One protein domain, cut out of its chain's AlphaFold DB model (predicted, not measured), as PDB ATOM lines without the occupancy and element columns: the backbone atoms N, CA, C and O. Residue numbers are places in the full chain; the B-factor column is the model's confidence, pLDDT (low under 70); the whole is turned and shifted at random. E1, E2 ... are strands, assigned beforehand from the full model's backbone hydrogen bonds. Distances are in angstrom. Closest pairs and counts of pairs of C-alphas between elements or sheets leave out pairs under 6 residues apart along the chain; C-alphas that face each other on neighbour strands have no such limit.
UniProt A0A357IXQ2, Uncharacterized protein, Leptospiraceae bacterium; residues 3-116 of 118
ATOM      1  N   TYR A   3     144.629 214.649 224.476       87.12
ATOM      2  CA  TYR A   3     144.019 215.305 223.326       87.12
ATOM      3  C   TYR A   3     144.869 216.503 222.904       87.12
ATOM      4  O   TYR A   3     145.297 217.288 223.747       87.12
ATOM      5  N   ARG A   4     145.103 216.663 221.598       90.81
ATOM      6  CA  ARG A   4     145.885 217.783 221.057       90.81
ATOM      7  C   ARG A   4     145.301 218.297 219.750       90.81
ATOM      8  O   ARG A   4     145.034 217.507 218.844       90.81
ATOM      9  N   LEU A   5     145.206 219.617 219.620       93.56
ATOM     10  CA  LEU A   5     144.889 220.275 218.355       93.56
ATOM     11  C   LEU A   5     146.143 220.442 217.495       93.56
ATOM     12  O   LEU A   5     147.218 220.783 217.992       93.56
ATOM     13  N   THR A   6     146.010 220.185 216.199       93.81
ATOM     14  CA  THR A   6     147.056 220.466 215.207       93.81
ATOM     15  C   THR A   6     146.437 221.008 213.938       93.81
ATOM     16  O   THR A   6     145.368 220.550 213.542       93.81
ATOM     17  N   VAL A   7     147.157 221.895 213.261       93.69
ATOM     18  CA  VAL A   7     146.832 222.326 211.901       93.69
ATOM     19  C   VAL A   7     147.730 221.565 210.932       93.69
ATOM     20  O   VAL A   7     148.947 221.541 211.105       93.69
ATOM     21  N   ASP A   8     147.132 220.901 209.947       93.19
ATOM     22  CA  ASP A   8     147.848 220.086 208.960       93.19
ATOM     23  C   ASP A   8     147.109 220.103 207.611       93.19
ATOM     24  O   ASP A   8     145.998 220.623 207.512       93.19
ATOM     25  N   ARG A   9     147.704 219.546 206.554       90.75
ATOM     26  CA  ARG A   9     147.034 219.395 205.253       90.75
ATOM     27  C   ARG A   9     146.007 218.268 205.301       90.75
ATOM     28  O   ARG A   9     146.285 217.194 205.834       90.75
ATOM     29  N   HIS A  10     144.843 218.479 204.688       90.44
ATOM     30  CA  HIS A  10     143.852 217.411 204.572       90.44
ATOM     31  C   HIS A  10     144.367 216.281 203.666       90.44
ATOM     32  O   HIS A  10     144.869 216.571 202.574       90.44
ATOM     33  N   PRO A  11     144.213 214.997 204.050       83.88
ATOM     34  CA  PRO A  11     144.702 213.870 203.251       83.88
ATOM     35  C   PRO A  11     144.089 213.833 201.843       83.88
ATOM     36  O   PRO A  11     144.779 213.516 200.873       83.88
ATOM     37  N   GLU A  12     142.819 214.223 201.724       87.06
ATOM     38  CA  GLU A  12     142.077 214.236 200.454       87.06
ATOM     39  C   GLU A  12     142.065 215.614 199.766       87.06
ATOM     40  O   GLU A  12     141.910 215.695 198.551       87.06
ATOM     41  N   ARG A  13     142.274 216.708 200.517       83.12
ATOM     42  CA  ARG A  13     142.213 218.096 200.016       83.12
ATOM     43  C   ARG A  13     143.547 218.794 200.259       83.12
ATOM     44  O   ARG A  13     143.688 219.639 201.134       83.12
ATOM     45  N   LYS A  14     144.563 218.398 199.490       75.12
ATOM     46  CA  LYS A  14     145.979 218.724 199.758       75.12
ATOM     47  C   LYS A  14     146.324 220.222 199.761       75.12
ATOM     48  O   LYS A  14     147.377 220.583 200.284       75.12
ATOM     49  N   TYR A  15     145.474 221.066 199.177       81.56
ATOM     50  CA  TYR A  15     145.646 222.524 199.138       81.56
ATOM     51  C   TYR A  15     145.004 223.242 200.329       81.56
ATOM     52  O   TYR A  15     145.209 224.437 200.503       81.56
ATOM     53  N   GLU A  16     144.251 222.519 201.154       86.94
ATOM     54  CA  GLU A  16     143.569 223.071 202.313       86.94
ATOM     55  C   GLU A  16     144.305 222.668 203.589       86.94
ATOM     56  O   GLU A  16     144.632 221.496 203.815       86.94
ATOM     57  N   GLN A  17     144.545 223.652 204.451       90.69
ATOM     58  CA  GLN A  17     144.894 223.398 205.840       90.69
ATOM     59  C   GLN A  17     143.616 223.149 206.632       90.69
ATOM     60  O   GLN A  17     142.588 223.771 206.376       90.69
ATOM     61  N   TRP A  18     143.676 222.222 207.578       94.50
ATOM     62  CA  TRP A  18     142.545 221.809 208.395       94.50
ATOM     63  C   TRP A  18     142.960 221.728 209.856       94.50
ATOM     64  O   TRP A  18     144.089 221.350 210.181       94.50
ATOM     65  N   LEU A  19     142.023 222.072 210.733       95.44
ATOM     66  CA  LEU A  19     142.125 221.816 212.158       95.44
ATOM     67  C   LEU A  19     141.812 220.342 212.419       95.44
ATOM     68  O   LEU A  19     140.765 219.837 212.009       95.44
ATOM     69  N   PHE A  20     142.711 219.669 213.129       94.56
ATOM     70  CA  PHE A  20     142.571 218.270 213.510       94.56
ATOM     71  C   PHE A  20     142.597 218.090 215.022       94.56
ATOM     72  O   PHE A  20     143.434 218.683 215.709       94.56
ATOM     73  N   LEU A  21     141.770 217.167 215.513       93.06
ATOM     74  CA  LEU A  21     141.899 216.604 216.853       93.06
ATOM     75  C   LEU A  21     142.743 215.319 216.813       93.06
ATOM     76  O   LEU A  21     142.389 214.337 216.153       93.06
ATOM     77  N   ASN A  22     143.840 215.301 217.571       91.31
ATOM     78  CA  ASN A  22     144.634 214.106 217.857       91.31
ATOM     79  C   ASN A  22     144.199 213.514 219.197       91.31
ATOM     80  O   ASN A  22     144.070 214.242 220.177       91.31
ATOM     81  N   ARG A  23     144.022 212.191 219.245       86.12
ATOM     82  CA  ARG A  23     143.462 211.461 220.399       86.12
ATOM     83  C   ARG A  23     144.474 210.513 221.053       86.12
ATOM     84  O   ARG A  23     144.105 209.471 221.593       86.12
ATOM     85  N   GLY A  24     145.759 210.841 220.945       81.19
ATOM     86  CA  GLY A  24     146.865 209.994 221.386       81.19
ATOM     87  C   GLY A  24     147.365 208.998 220.331       81.19
ATOM     88  O   GLY A  24     146.895 208.945 219.192       81.19
ATOM     89  N   LYS A  25     148.385 208.225 220.716       77.69
ATOM     90  CA  LYS A  25     149.169 207.357 219.824       77.69
ATOM     91  C   LYS A  25     148.309 206.245 219.204       77.69
ATOM     92  O   LYS A  25     147.604 205.537 219.914       77.69
ATOM     93  N   GLY A  26     148.404 206.074 217.884       76.81
ATOM     94  CA  GLY A  26     147.742 204.991 217.141       76.81
ATOM     95  C   GLY A  26     146.290 205.255 216.727       76.81
ATOM     96  O   GLY A  26     145.718 204.430 216.023       76.81
ATOM     97  N   ARG A  27     145.693 206.395 217.108       81.75
ATOM     98  CA  ARG A  27     144.368 206.812 216.620       81.75
ATOM     99  C   ARG A  27     144.502 207.767 215.436       81.75
ATOM    100  O   ARG A  27     145.340 208.667 215.458       81.75
ATOM    101  N   SER A  28     143.643 207.604 214.432       84.06
ATOM    102  CA  SER A  28     143.576 208.526 213.293       84.06
ATOM    103  C   SER A  28     143.199 209.936 213.747       84.06
ATOM    104  O   SER A  28     142.323 210.105 214.608       84.06
ATOM    105  N   LYS A  29     143.855 210.938 213.144       88.94
ATOM    106  CA  LYS A  29     143.509 212.354 213.309       88.94
ATOM    107  C   LYS A  29     142.075 212.574 212.835       88.94
ATOM    108  O   LYS A  29     141.700 212.079 211.776       88.94
ATOM    109  N   MET A  30     141.293 213.315 213.606       91.19
ATOM    110  CA  MET A  30     139.916 213.642 213.247       91.19
ATOM    111  C   MET A  30     139.870 215.041 212.628       91.19
ATOM    112  O   MET A  30     140.247 215.987 213.324       91.19
ATOM    113  N   PRO A  31     139.476 215.189 211.350       92.69
ATOM    114  CA  PRO A  31     139.294 216.503 210.744       92.69
ATOM    115  C   PRO A  31     138.097 217.203 211.391       92.69
ATOM    116  O   PRO A  31     137.056 216.583 211.592       92.69
ATOM    117  N   ILE A  32     138.258 218.483 211.726       93.81
ATOM    118  CA  ILE A  32     137.210 219.299 212.349       93.81
ATOM    119  C   ILE A  32     136.666 220.296 211.331       93.81
ATOM    120  O   ILE A  32     135.505 220.231 210.943       93.81
ATOM    121  N   VAL A  33     137.520 221.210 210.874       93.69
ATOM    122  CA  VAL A  33     137.127 222.293 209.972       93.69
ATOM    123  C   VAL A  33     138.331 222.807 209.191       93.69
ATOM    124  O   VAL A  33     139.471 222.688 209.649       93.69
ATOM    125  N   GLN A  34     138.086 223.390 208.017       91.81
ATOM    126  CA  GLN A  34     139.107 224.103 207.257       91.81
ATOM    127  C   GLN A  34     139.714 225.234 208.103       91.81
ATOM    128  O   GLN A  34     139.002 226.036 208.709       91.81
ATOM    129  N   TRP A  35     141.043 225.290 208.132       91.44
ATOM    130  CA  TRP A  35     141.815 226.313 208.822       91.44
ATOM    131  C   TRP A  35     142.085 227.484 207.880       91.44
ATOM    132  O   TRP A  35     142.637 227.293 206.796       91.44
ATOM    133  N   MET A  36     141.712 228.695 208.292       84.31
ATOM    134  CA  MET A  36     141.897 229.902 207.481       84.31
ATOM    135  C   MET A  36     142.830 230.877 208.194       84.31
ATOM    136  O   MET A  36     142.443 231.526 209.160       84.31
ATOM    137  N   SER A  37     144.065 231.004 207.719       80.81
ATOM    138  CA  SER A  37     145.012 232.013 208.202       80.81
ATOM    139  C   SER A  37     145.720 232.666 207.023       80.81
ATOM    140  O   SER A  37     146.219 231.949 206.155       80.81
ATOM    141  N   GLY A  38     145.807 233.998 207.008       75.62
ATOM    142  CA  GLY A  38     146.530 234.750 205.979       75.62
ATOM    143  C   GLY A  38     145.672 235.781 205.248       75.62
ATOM    144  O   GLY A  38     144.633 236.209 205.747       75.62
ATOM    145  N   ILE A  39     146.147 236.200 204.074       73.06
ATOM    146  CA  ILE A  39     145.495 237.202 203.224       73.06
ATOM    147  C   ILE A  39     144.623 236.493 202.185       73.06
ATOM    148  O   ILE A  39     145.104 235.627 201.454       73.06
ATOM    149  N   ILE A  40     143.353 236.882 202.107       70.81
ATOM    150  CA  ILE A  40     142.428 236.511 201.042       70.81
ATOM    151  C   ILE A  40     142.312 237.706 200.095       70.81
ATOM    152  O   ILE A  40     141.783 238.753 200.471       70.81
ATOM    153  N   SER A  41     142.795 237.546 198.863       60.91
ATOM    154  CA  SER A  41     142.624 238.543 197.802       60.91
ATOM    155  C   SER A  41     141.379 238.210 196.976       60.91
ATOM    156  O   SER A  41     141.278 237.130 196.389       60.91
ATOM    157  N   ALA A  42     140.419 239.134 196.921       59.91
ATOM    158  CA  ALA A  42     139.280 239.027 196.014       59.91
ATOM    159  C   ALA A  42     139.718 239.281 194.548       59.91
ATOM    160  O   ALA A  42     140.605 240.086 194.281       59.91
ATOM    161  N   HIS A  43     139.105 238.559 193.605       51.50
ATOM    162  CA  HIS A  43     139.413 238.462 192.164       51.50
ATOM    163  C   HIS A  43     139.588 239.822 191.413       51.50
ATOM    164  O   HIS A  43     138.981 240.817 191.805       51.50
ATOM    165  N   PRO A  44     140.296 239.879 190.256       52.25
ATOM    166  CA  PRO A  44     140.804 241.112 189.621       52.25
ATOM    167  C   PRO A  44     139.768 242.058 188.987       52.25
ATOM    168  O   PRO A  44     140.151 243.109 188.480       52.25
ATOM    169  N   TYR A  45     138.483 241.691 188.947       55.78
ATOM    170  CA  TYR A  45     137.428 242.475 188.277       55.78
ATOM    171  C   TYR A  45     136.603 243.347 189.235       55.78
ATOM    172  O   TYR A  45     135.702 244.062 188.803       55.78
ATOM    173  N   HIS A  46     136.939 243.334 190.524       48.38
ATOM    174  CA  HIS A  46     136.449 244.277 191.522       48.38
ATOM    175  C   HIS A  46     137.653 244.906 192.218       48.38
ATOM    176  O   HIS A  46     138.713 244.289 192.285       48.38
ATOM    177  N   SER A  47     137.519 246.142 192.704       48.81
ATOM    178  CA  SER A  47     138.562 246.828 193.471       48.81
ATOM    179  C   SER A  47     139.060 245.907 194.592       48.81
ATOM    180  O   SER A  47     138.350 245.691 195.574       48.81
ATOM    181  N   ALA A  48     140.239 245.308 194.412       49.84
ATOM    182  CA  ALA A  48     140.778 244.296 195.308       49.84
ATOM    183  C   ALA A  48     141.010 244.911 196.690       49.84
ATOM    184  O   ALA A  48     141.780 245.859 196.838       49.84
ATOM    185  N   HIS A  49     140.308 244.396 197.693       58.91
ATOM    186  CA  HIS A  49     140.594 244.678 199.092       58.91
ATOM    187  C   HIS A  49     141.203 243.402 199.662       58.91
ATOM    188  O   HIS A  49     140.549 242.362 199.682       58.91
ATOM    189  N   ASP A  50     142.468 243.471 200.074       64.50
ATOM    190  CA  ASP A  50     143.138 242.362 200.747       64.50
ATOM    191  C   ASP A  50     142.559 242.215 202.157       64.50
ATOM    192  O   ASP A  50     142.688 243.111 203.000       64.50
ATOM    193  N   ILE A  51     141.901 241.086 202.413       72.31
ATOM    194  CA  ILE A  51     141.316 240.769 203.714       72.31
ATOM    195  C   ILE A  51     142.302 239.883 204.468       72.31
ATOM    196  O   ILE A  51     142.635 238.795 204.011       72.31
ATOM    197  N   SER A  52     142.775 240.332 205.629       77.06
ATOM    198  CA  SER A  52     143.608 239.504 206.511       77.06
ATOM    199  C   SER A  52     142.738 238.792 207.543       77.06
ATOM    200  O   SER A  52     141.994 239.458 208.265       77.06
ATOM    201  N   ILE A  53     142.851 237.463 207.619       82.56
ATOM    202  CA  ILE A  53     142.153 236.613 208.591       82.56
ATOM    203  C   ILE A  53     143.162 235.973 209.542       82.56
ATOM    204  O   ILE A  53     144.111 235.303 209.120       82.56
ATOM    205  N   TYR A  54     142.902 236.132 210.836       85.38
ATOM    206  CA  TYR A  54     143.593 235.436 211.913       85.38
ATOM    207  C   TYR A  54     142.652 234.394 212.515       85.38
ATOM    208  O   TYR A  54     141.552 234.748 212.927       85.38
ATOM    209  N   SER A  55     143.076 233.129 212.586       90.19
ATOM    210  CA  SER A  55     142.317 232.061 213.251       90.19
ATOM    211  C   SER A  55     143.063 231.534 214.470       90.19
ATOM    212  O   SER A  55     144.285 231.389 214.428       90.19
ATOM    213  N   SER A  56     142.323 231.205 215.523       92.00
ATOM    214  CA  SER A  56     142.793 230.426 216.670       92.00
ATOM    215  C   SER A  56     141.747 229.379 217.050       92.00
ATOM    216  O   SER A  56     140.565 229.517 216.723       92.00
ATOM    217  N   ALA A  57     142.162 228.309 217.722       93.62
ATOM    218  CA  ALA A  57     141.235 227.317 218.243       93.62
ATOM    219  C   ALA A  57     141.603 226.844 219.644       93.62
ATOM    220  O   ALA A  57     142.773 226.735 220.008       93.62
ATOM    221  N   GLN A  58     140.578 226.529 220.425       93.19
ATOM    222  CA  GLN A  58     140.687 226.053 221.795       93.19
ATOM    223  C   GLN A  58     139.891 224.765 221.949       93.19
ATOM    224  O   GLN A  58     138.711 224.708 221.618       93.19
ATOM    225  N   LEU A  59     140.541 223.732 222.470       92.12
ATOM    226  CA  LEU A  59     139.890 222.513 222.924       92.12
ATOM    227  C   LEU A  59     139.514 222.698 224.392       92.12
ATOM    228  O   LEU A  59     140.368 223.024 225.222       92.12
ATOM    229  N   LEU A  60     138.247 222.472 224.698       89.94
ATOM    230  CA  LEU A  60     137.671 222.599 226.026       89.94
ATOM    231  C   LEU A  60     137.607 221.229 226.716       89.94
ATOM    232  O   LEU A  60     137.516 220.188 226.059       89.94
ATOM    233  N   LEU A  61     137.693 221.238 228.047       81.44
ATOM    234  CA  LEU A  61     137.488 220.056 228.887       81.44
ATOM    235  C   LEU A  61     136.108 219.436 228.590       81.44
ATOM    236  O   LEU A  61     135.159 220.195 228.405       81.44
ATOM    237  N   PRO A  62     135.965 218.100 228.567       76.00
ATOM    238  CA  PRO A  62     134.654 217.490 228.390       76.00
ATOM    239  C   PRO A  62     133.659 217.885 229.489       76.00
ATOM    240  O   PRO A  62     134.055 218.081 230.640       76.00
ATOM    241  N   ASP A  63     132.376 217.982 229.131       75.69
ATOM    242  CA  ASP A  63     131.284 218.133 230.102       75.69
ATOM    243  C   ASP A  63     130.969 216.815 230.834       75.69
ATOM    244  O   ASP A  63     131.550 215.755 230.567       75.69
ATOM    245  N   ASP A  64     129.993 216.869 231.742       73.06
ATOM    246  CA  ASP A  64     129.458 215.702 232.451       73.06
ATOM    247  C   ASP A  64     128.899 214.629 231.495       73.06
ATOM    248  O   ASP A  64     128.852 213.453 231.853       73.06
ATOM    249  N   SER A  65     128.539 215.003 230.259       71.88
ATOM    250  CA  SER A  65     128.108 214.081 229.196       71.88
ATOM    251  C   SER A  65     129.268 213.447 228.414       71.88
ATOM    252  O   SER A  65     129.045 212.639 227.512       71.88
ATOM    253  N   HIS A  66     130.509 213.777 228.786       76.56
ATOM    254  CA  HIS A  66     131.757 213.331 228.161       76.56
ATOM    255  C   HIS A  66     131.941 213.806 226.712       76.56
ATOM    256  O   HIS A  66     132.802 213.287 225.995       76.56
ATOM    257  N   ALA A  67     131.184 214.814 226.277       85.12
ATOM    258  CA  ALA A  67     131.371 215.433 224.973       85.12
ATOM    259  C   ALA A  67     132.549 216.414 225.019       85.12
ATOM    260  O   ALA A  67     132.672 217.198 225.957       85.12
ATOM    261  N   LEU A  68     133.413 216.390 224.001       89.25
ATOM    262  CA  LEU A  68     134.486 217.382 223.852       89.25
ATOM    263  C   LEU A  68     133.984 218.561 223.028       89.25
ATOM    264  O   LEU A  68     133.212 218.377 222.090       89.25
ATOM    265  N   TYR A  69     134.493 219.756 223.315       91.62
ATOM    266  CA  TYR A  69     134.123 220.961 222.580       91.62
ATOM    267  C   TYR A  69     135.362 221.656 222.028       91.62
ATOM    268  O   TYR A  69     136.380 221.769 222.711       91.62
ATOM    269  N   ILE A  70     135.283 222.126 220.787       93.31
ATOM    270  CA  ILE A  70     136.316 222.937 220.145       93.31
ATOM    271  C   ILE A  70     135.705 224.276 219.763       93.31
ATOM    272  O   ILE A  70     134.747 224.332 218.996       93.31
ATOM    273  N   MET A  71     136.302 225.349 220.261       93.31
ATOM    274  CA  MET A  71     135.981 226.717 219.874       93.31
ATOM    275  C   MET A  71     136.984 227.182 218.830       93.31
ATOM    276  O   MET A  71     138.187 227.067 219.049       93.31
ATOM    277  N   VAL A  72     136.503 227.708 217.710       92.81
ATOM    278  CA  VAL A  72     137.321 228.318 216.659       92.81
ATOM    279  C   VAL A  72     136.953 229.789 216.571       92.81
ATOM    280  O   VAL A  72     135.785 230.125 216.382       92.81
ATOM    281  N   PHE A  73     137.953 230.651 216.703       89.88
ATOM    282  CA  PHE A  73     137.823 232.100 216.648       89.88
ATOM    283  C   PHE A  73     138.494 232.585 215.372       89.88
ATOM    284  O   PHE A  73     139.650 232.239 215.123       89.88
ATOM    285  N   GLN A  74     137.794 233.379 214.569       88.88
ATOM    286  CA  GLN A  74     138.342 233.981 213.358       88.88
ATOM    287  C   GLN A  74     138.112 235.485 213.397       88.88
ATOM    288  O   GLN A  74     136.984 235.946 213.562       88.88
ATOM    289  N   VAL A  75     139.190 236.246 213.251       84.81
ATOM    290  CA  VAL A  75     139.176 237.706 213.308       84.81
ATOM    291  C   VAL A  75     139.616 238.254 211.961       84.81
ATOM    292  O   VAL A  75     140.721 237.963 211.489       84.81
ATOM    293  N   GLN A  76     138.756 239.069 211.362       80.38
ATOM    294  CA  GLN A  76     139.048 239.831 210.157       80.38
ATOM    295  C   GLN A  76     139.673 241.187 210.520       80.38
ATOM    296  O   GLN A  76     139.156 241.915 211.360       80.38
ATOM    297  N   SER A  77     140.808 241.532 209.904       68.62
ATOM    298  CA  SER A  77     141.640 242.679 210.316       68.62
ATOM    299  C   SER A  77     141.506 243.946 209.451       68.62
ATOM    300  O   SER A  77     142.251 244.902 209.678       68.62
ATOM    301  N   GLN A  78     140.605 244.012 208.462       67.62
ATOM    302  CA  GLN A  78     140.339 245.302 207.798       67.62
ATOM    303  C   GLN A  78     139.519 246.229 208.707       67.62
ATOM    304  O   GLN A  78     139.043 245.786 209.742       67.62
ATOM    305  N   LYS A  79     139.412 247.520 208.339       55.38
ATOM    306  CA  LYS A  79     138.903 248.688 209.109       55.38
ATOM    307  C   LYS A  79     137.583 248.516 209.890       55.38
ATOM    308  O   LYS A  79     137.194 249.440 210.595       55.38
ATOM    309  N   ASP A  80     136.939 247.365 209.791       51.53
ATOM    310  CA  ASP A  80     135.767 246.954 210.538       51.53
ATOM    311  C   ASP A  80     136.098 245.659 211.311       51.53
ATOM    312  O   ASP A  80     136.104 244.562 210.758       51.53
ATOM    313  N   GLN A  81     136.413 245.776 212.608       52.16
ATOM    314  CA  GLN A  81     136.619 244.624 213.510       52.16
ATOM    315  C   GLN A  81     135.300 243.900 213.857       52.16
ATOM    316  O   GLN A  81     135.274 243.019 214.719       52.16
ATOM    317  N   SER A  82     134.188 244.294 213.233       53.62
ATOM    318  CA  SER A  82     132.843 243.794 213.523       53.62
ATOM    319  C   SER A  82     132.609 242.354 213.052       53.62
ATOM    320  O   SER A  82     131.733 241.681 213.592       53.62
ATOM    321  N   GLU A  83     133.425 241.828 212.134       61.34
ATOM    322  CA  GLU A  83     133.336 240.442 211.660       61.34
ATOM    323  C   GLU A  83     134.339 239.538 212.392       61.34
ATOM    324  O   GLU A  83     135.280 238.987 211.818       61.34
ATOM    325  N   THR A  84     134.144 239.391 213.705       72.88
ATOM    326  CA  THR A  84     134.702 238.249 214.441       72.88
ATOM    327  C   THR A  84     133.709 237.098 214.349       72.88
ATOM    328  O   THR A  84     132.572 237.227 214.808       72.88
ATOM    329  N   SER A  85     134.117 235.974 213.763       85.31
ATOM    330  CA  SER A  85     133.296 234.766 213.725       85.31
ATOM    331  C   SER A  85     133.791 233.767 214.766       85.31
ATOM    332  O   SER A  85     134.980 233.466 214.872       85.31
ATOM    333  N   ASN A  86     132.852 233.255 215.555       89.31
ATOM    334  CA  ASN A  86     133.112 232.231 216.554       89.31
ATOM    335  C   ASN A  86     132.278 231.011 216.190       89.31
ATOM    336  O   ASN A  86     131.060 231.111 216.036       89.31
ATOM    337  N   ARG A  87     132.935 229.864 216.055       91.25
ATOM    338  CA  ARG A  87     132.301 228.589 215.716       91.25
ATOM    339  C   ARG A  87     132.596 227.585 216.813       91.25
ATOM    340  O   ARG A  87     133.713 227.545 217.328       91.25
ATOM    341  N   CYS A  88     131.600 226.788 217.174       92.81
ATOM    342  CA  CYS A  88     131.738 225.762 218.195       92.81
ATOM    343  C   CYS A  88     131.459 224.395 217.580       92.81
ATOM    344  O   CYS A  88     130.462 224.213 216.886       92.81
ATOM    345  N   PHE A  89     132.331 223.432 217.854       93.62
ATOM    346  CA  PHE A  89     132.179 222.053 217.418       93.62
ATOM    347  C   PHE A  89     132.100 221.144 218.633       93.62
ATOM    348  O   PHE A  89     133.017 221.125 219.453       93.62
ATOM    349  N   ARG A  90     131.029 220.362 218.721       92.50
ATOM    350  CA  ARG A  90     130.864 219.286 219.692       92.50
ATOM    351  C   ARG A  90     131.341 217.977 219.079       92.50
ATOM    352  O   ARG A  90     130.990 217.639 217.951       92.50
ATOM    353  N   ILE A  91     132.124 217.225 219.837       90.44
ATOM    354  CA  ILE A  91     132.633 215.914 219.454       90.44
ATOM    355  C   ILE A  91     132.033 214.887 220.397       90.44
ATOM    356  O   ILE A  91     132.332 214.865 221.592       90.44
ATOM    357  N   ILE A  92     131.195 214.029 219.830       87.25
ATOM    358  CA  ILE A  92     130.538 212.940 220.540       87.25
ATOM    359  C   ILE A  92     131.318 211.666 220.226       87.25
ATOM    360  O   ILE A  92     131.323 211.193 219.085       87.25
ATOM    361  N   GLU A  93     132.007 211.121 221.227       79.56
ATOM    362  CA  GLU A  93     132.670 209.821 221.122       79.56
ATOM    363  C   GLU A  93     131.714 208.726 221.613       79.56
ATOM    364  O   GLU A  93     131.383 208.657 222.792       79.56
ATOM    365  N   THR A  94     131.266 207.853 220.709       76.19
ATOM    366  CA  THR A  94     130.554 206.619 221.063       76.19
ATOM    367  C   THR A  94     131.501 205.421 220.975       76.19
ATOM    368  O   THR A  94     132.619 205.523 220.466       76.19
ATOM    369  N   SER A  95     131.061 204.254 221.455       73.94
ATOM    370  CA  SER A  95     131.824 203.000 221.357       73.94
ATOM    371  C   SER A  95     132.144 202.586 219.915       73.94
ATOM    372  O   SER A  95     133.099 201.847 219.691       73.94
ATOM    373  N   GLU A  96     131.362 203.058 218.944       76.31
ATOM    374  CA  GLU A  96     131.437 202.633 217.542       76.31
ATOM    375  C   GLU A  96     131.969 203.724 216.610       76.31
ATOM    376  O   GLU A  96     132.585 203.421 215.588       76.31
ATOM    377  N   LYS A  97     131.734 205.001 216.935       80.62
ATOM    378  CA  LYS A  97     132.088 206.122 216.062       80.62
ATOM    379  C   LYS A  97     132.362 207.399 216.838       80.62
ATOM    380  O   LYS A  97     131.978 207.561 217.989       80.62
ATOM    381  N   SER A  98     132.996 208.344 216.161       82.44
ATOM    382  CA  SER A  98     133.107 209.712 216.648       82.44
ATOM    383  C   SER A  98     132.443 210.642 215.652       82.44
ATOM    384  O   SER A  98     132.717 210.547 214.455       82.44
ATOM    385  N   ILE A  99     131.557 211.499 216.144       88.06
ATOM    386  CA  ILE A  99     130.813 212.458 215.329       88.06
ATOM    387  C   ILE A  99     131.275 213.857 215.720       88.06
ATOM    388  O   ILE A  99     131.402 214.149 216.908       88.06
ATOM    389  N   VAL A 100     131.528 214.697 214.719       91.19
ATOM    390  CA  VAL A 100     131.803 216.127 214.884       91.19
ATOM    391  C   VAL A 100     130.575 216.888 214.405       91.19
ATOM    392  O   VAL A 100     130.160 216.720 213.260       91.19
ATOM    393  N   GLU A 101     129.999 217.709 215.273       92.62
ATOM    394  CA  GLU A 101     128.809 218.512 214.995       92.62
ATOM    395  C   GLU A 101     129.125 219.979 215.265       92.62
ATOM    396  O   GLU A 101     129.640 220.313 216.329       92.62
ATOM    397  N   GLU A 102     128.820 220.865 214.321       93.38
ATOM    398  CA  GLU A 102     128.835 222.300 214.597       93.38
ATOM    399  C   GLU A 102     127.572 222.663 215.381       93.38
ATOM    400  O   GLU A 102     126.462 222.342 214.955       93.38
ATOM    401  N   ILE A 103     127.746 223.306 216.533       91.88
ATOM    402  CA  ILE A 103     126.657 223.720 217.419       91.88
ATOM    403  C   ILE A 103     126.639 225.237 217.560       91.88
ATOM    404  O   ILE A 103     127.642 225.923 217.335       91.88
ATOM    405  N   THR A 104     125.492 225.785 217.953       88.75
ATOM    406  CA  THR A 104     125.396 227.224 218.187       88.75
ATOM    407  C   THR A 104     126.138 227.617 219.465       88.75
ATOM    408  O   THR A 104     126.227 226.849 220.419       88.75
ATOM    409  N   LEU A 105     126.625 228.859 219.538       83.88
ATOM    410  CA  LEU A 105     127.293 229.375 220.743       83.88
ATOM    411  C   LEU A 105     126.381 229.402 221.979       83.88
ATOM    412  O   LEU A 105     126.880 229.438 223.094       83.88
ATOM    413  N   LYS A 106     125.054 229.386 221.791       84.06
ATOM    414  CA  LYS A 106     124.076 229.295 222.886       84.06
ATOM    415  C   LYS A 106     124.012 227.896 223.501       84.06
ATOM    416  O   LYS A 106     123.612 227.756 224.647       84.06
ATOM    417  N   GLU A 107     124.354 226.879 222.717       80.12
ATOM    418  CA  GLU A 107     124.463 225.486 223.160       80.12
ATOM    419  C   GLU A 107     125.881 225.162 223.635       80.12
ATOM    420  O   GLU A 107     126.111 224.106 224.224       80.12
ATOM    421  N   ALA A 108     126.836 226.057 223.365       77.50
ATOM    422  CA  ALA A 108     128.194 225.913 223.832       77.50
ATOM    423  C   ALA A 108     128.244 226.116 225.357       77.50
ATOM    424  O   ALA A 108     127.593 227.009 225.902       77.50
ATOM    425  N   PRO A 109     129.034 225.306 226.061       75.69
ATOM    426  CA  PRO A 109     129.167 225.406 227.504       75.69
ATOM    427  C   PRO A 109     129.850 226.720 227.918       75.69
ATOM    428  O   PRO A 109     130.917 227.066 227.412       75.69
ATOM    429  N   GLU A 110     129.244 227.446 228.864       68.31
ATOM    430  CA  GLU A 110     129.612 228.839 229.178       68.31
ATOM    431  C   GLU A 110     130.975 229.004 229.877       68.31
ATOM    432  O   GLU A 110     131.626 230.035 229.718       68.31
ATOM    433  N   ALA A 111     131.426 228.016 230.657       65.81
ATOM    434  CA  ALA A 111     132.603 228.162 231.522       65.81
ATOM    435  C   ALA A 111     133.458 226.887 231.591       65.81
ATOM    436  O   ALA A 111     133.603 226.266 232.644       65.81
ATOM    437  N   MET A 112     134.052 226.492 230.464       76.31
ATOM    438  CA  MET A 112     134.967 225.350 230.426       76.31
ATOM    439  C   MET A 112     136.437 225.743 230.462       76.31
ATOM    440  O   MET A 112     136.875 226.724 229.862       76.31
ATOM    441  N   LYS A 113     137.232 224.905 231.129       83.75
ATOM    442  CA  LYS A 113     138.686 225.030 231.136       83.75
ATOM    443  C   LYS A 113     139.252 224.620 229.774       83.75
ATOM    444  O   LYS A 113     138.949 223.540 229.272       83.75
ATOM    445  N   VAL A 114     140.129 225.453 229.221       87.56
ATOM    446  CA  VAL A 114     140.897 225.125 228.012       87.56
ATOM    447  C   VAL A 114     141.941 224.057 228.346       87.56
ATOM    448  O   VAL A 114     142.693 224.198 229.312       87.56
ATOM    449  N   ILE A 115     141.990 222.993 227.545       86.81
ATOM    450  CA  ILE A 115     142.962 221.897 227.683       86.81
ATOM    451  C   ILE A 115     144.047 221.915 226.602       86.81
ATOM    452  O   ILE A 115     145.151 221.439 226.850       86.81
ATOM    453  N   ALA A 116     143.769 222.486 225.428       87.50
ATOM    454  CA  ALA A 116     144.762 222.717 224.380       87.50
ATOM    455  C   ALA A 116     144.352 223.904 223.502       87.50
ATOM    456  O   ALA A 116     143.166 224.196 223.371       87.50
TER     457      ALA A 116
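What this domain is: This is residues 3 to 116 of the 118 residues of an uncharacterized protein of Leptospiraceae bacterium (UniProt A0A357IXQ2). Two sheets form a partly face-to-face sandwich: the small sheet E1, E2, E3 covers part of one face of a long, strongly twisted sheet, with E5, E6 and E7 side by side and E8 beside E7. E4 and the short E9 pair with opposite ends of E5, and the E4 end reaches beyond the small sheet. The 114 printed residues have nine named strands, E1 to E9 in chain order, and no named helix; the class is all strand, the neighbours antiparallel. The whole is elongated, spanning 52 by 33 by 19 A, and only just loose, close to compact, with a radius of gyration of the C-alphas of 16.1 A.

How they stand to each other: E1, residues 4 to 9, forms a hairpin with E2, residues 17 to 22; N 6 and O 20 are 3.0 A apart, within hydrogen-bond range. E3, residues 30 to 34, completes a meander, each strand the antiparallel neighbour of the one before, with N 19 and O 33 at 2.8 A. A tight link leads to E4, residues 38 to 41, in the other sheet. There a second meander runs through E5, residues 50 to 60, E6, residues 68 to 76, E7, residues 84 to 93, and E8, residues 98 to 103. Its N and O pairs include N 40 and O 51, 2.8 A, N 56 and O 73, 2.9 A, N 72 and O 87, 2.8 A, and N 90 and O 101, 2.8 A. E9, residues 114 to 116, and E4 lie on one side of E5, E6 on the other side; N 59 and O 116 are 2.8 A apart. Between the sheets, the closest C-alphas of E1 and E5 are those of Leu 5 and Leu 59, 7.1 A.

Where its parts are: E1 begins at C-alpha 4 (145.885, 217.783, 221.057). E5 is 32.5 A long, E7 29.3 A and E6 26.7 A. E9 ends at C-alpha 116 (144.762, 222.717, 224.380).

The domain as a whole: The C-alphas farthest apart, those of Ser 47 and Ser 95, are 52.4 A apart. The printed part has no cut and no long link. The model's pLDDT is under 70 at residues 41 to 50, 77 to 83 and 110 to 111.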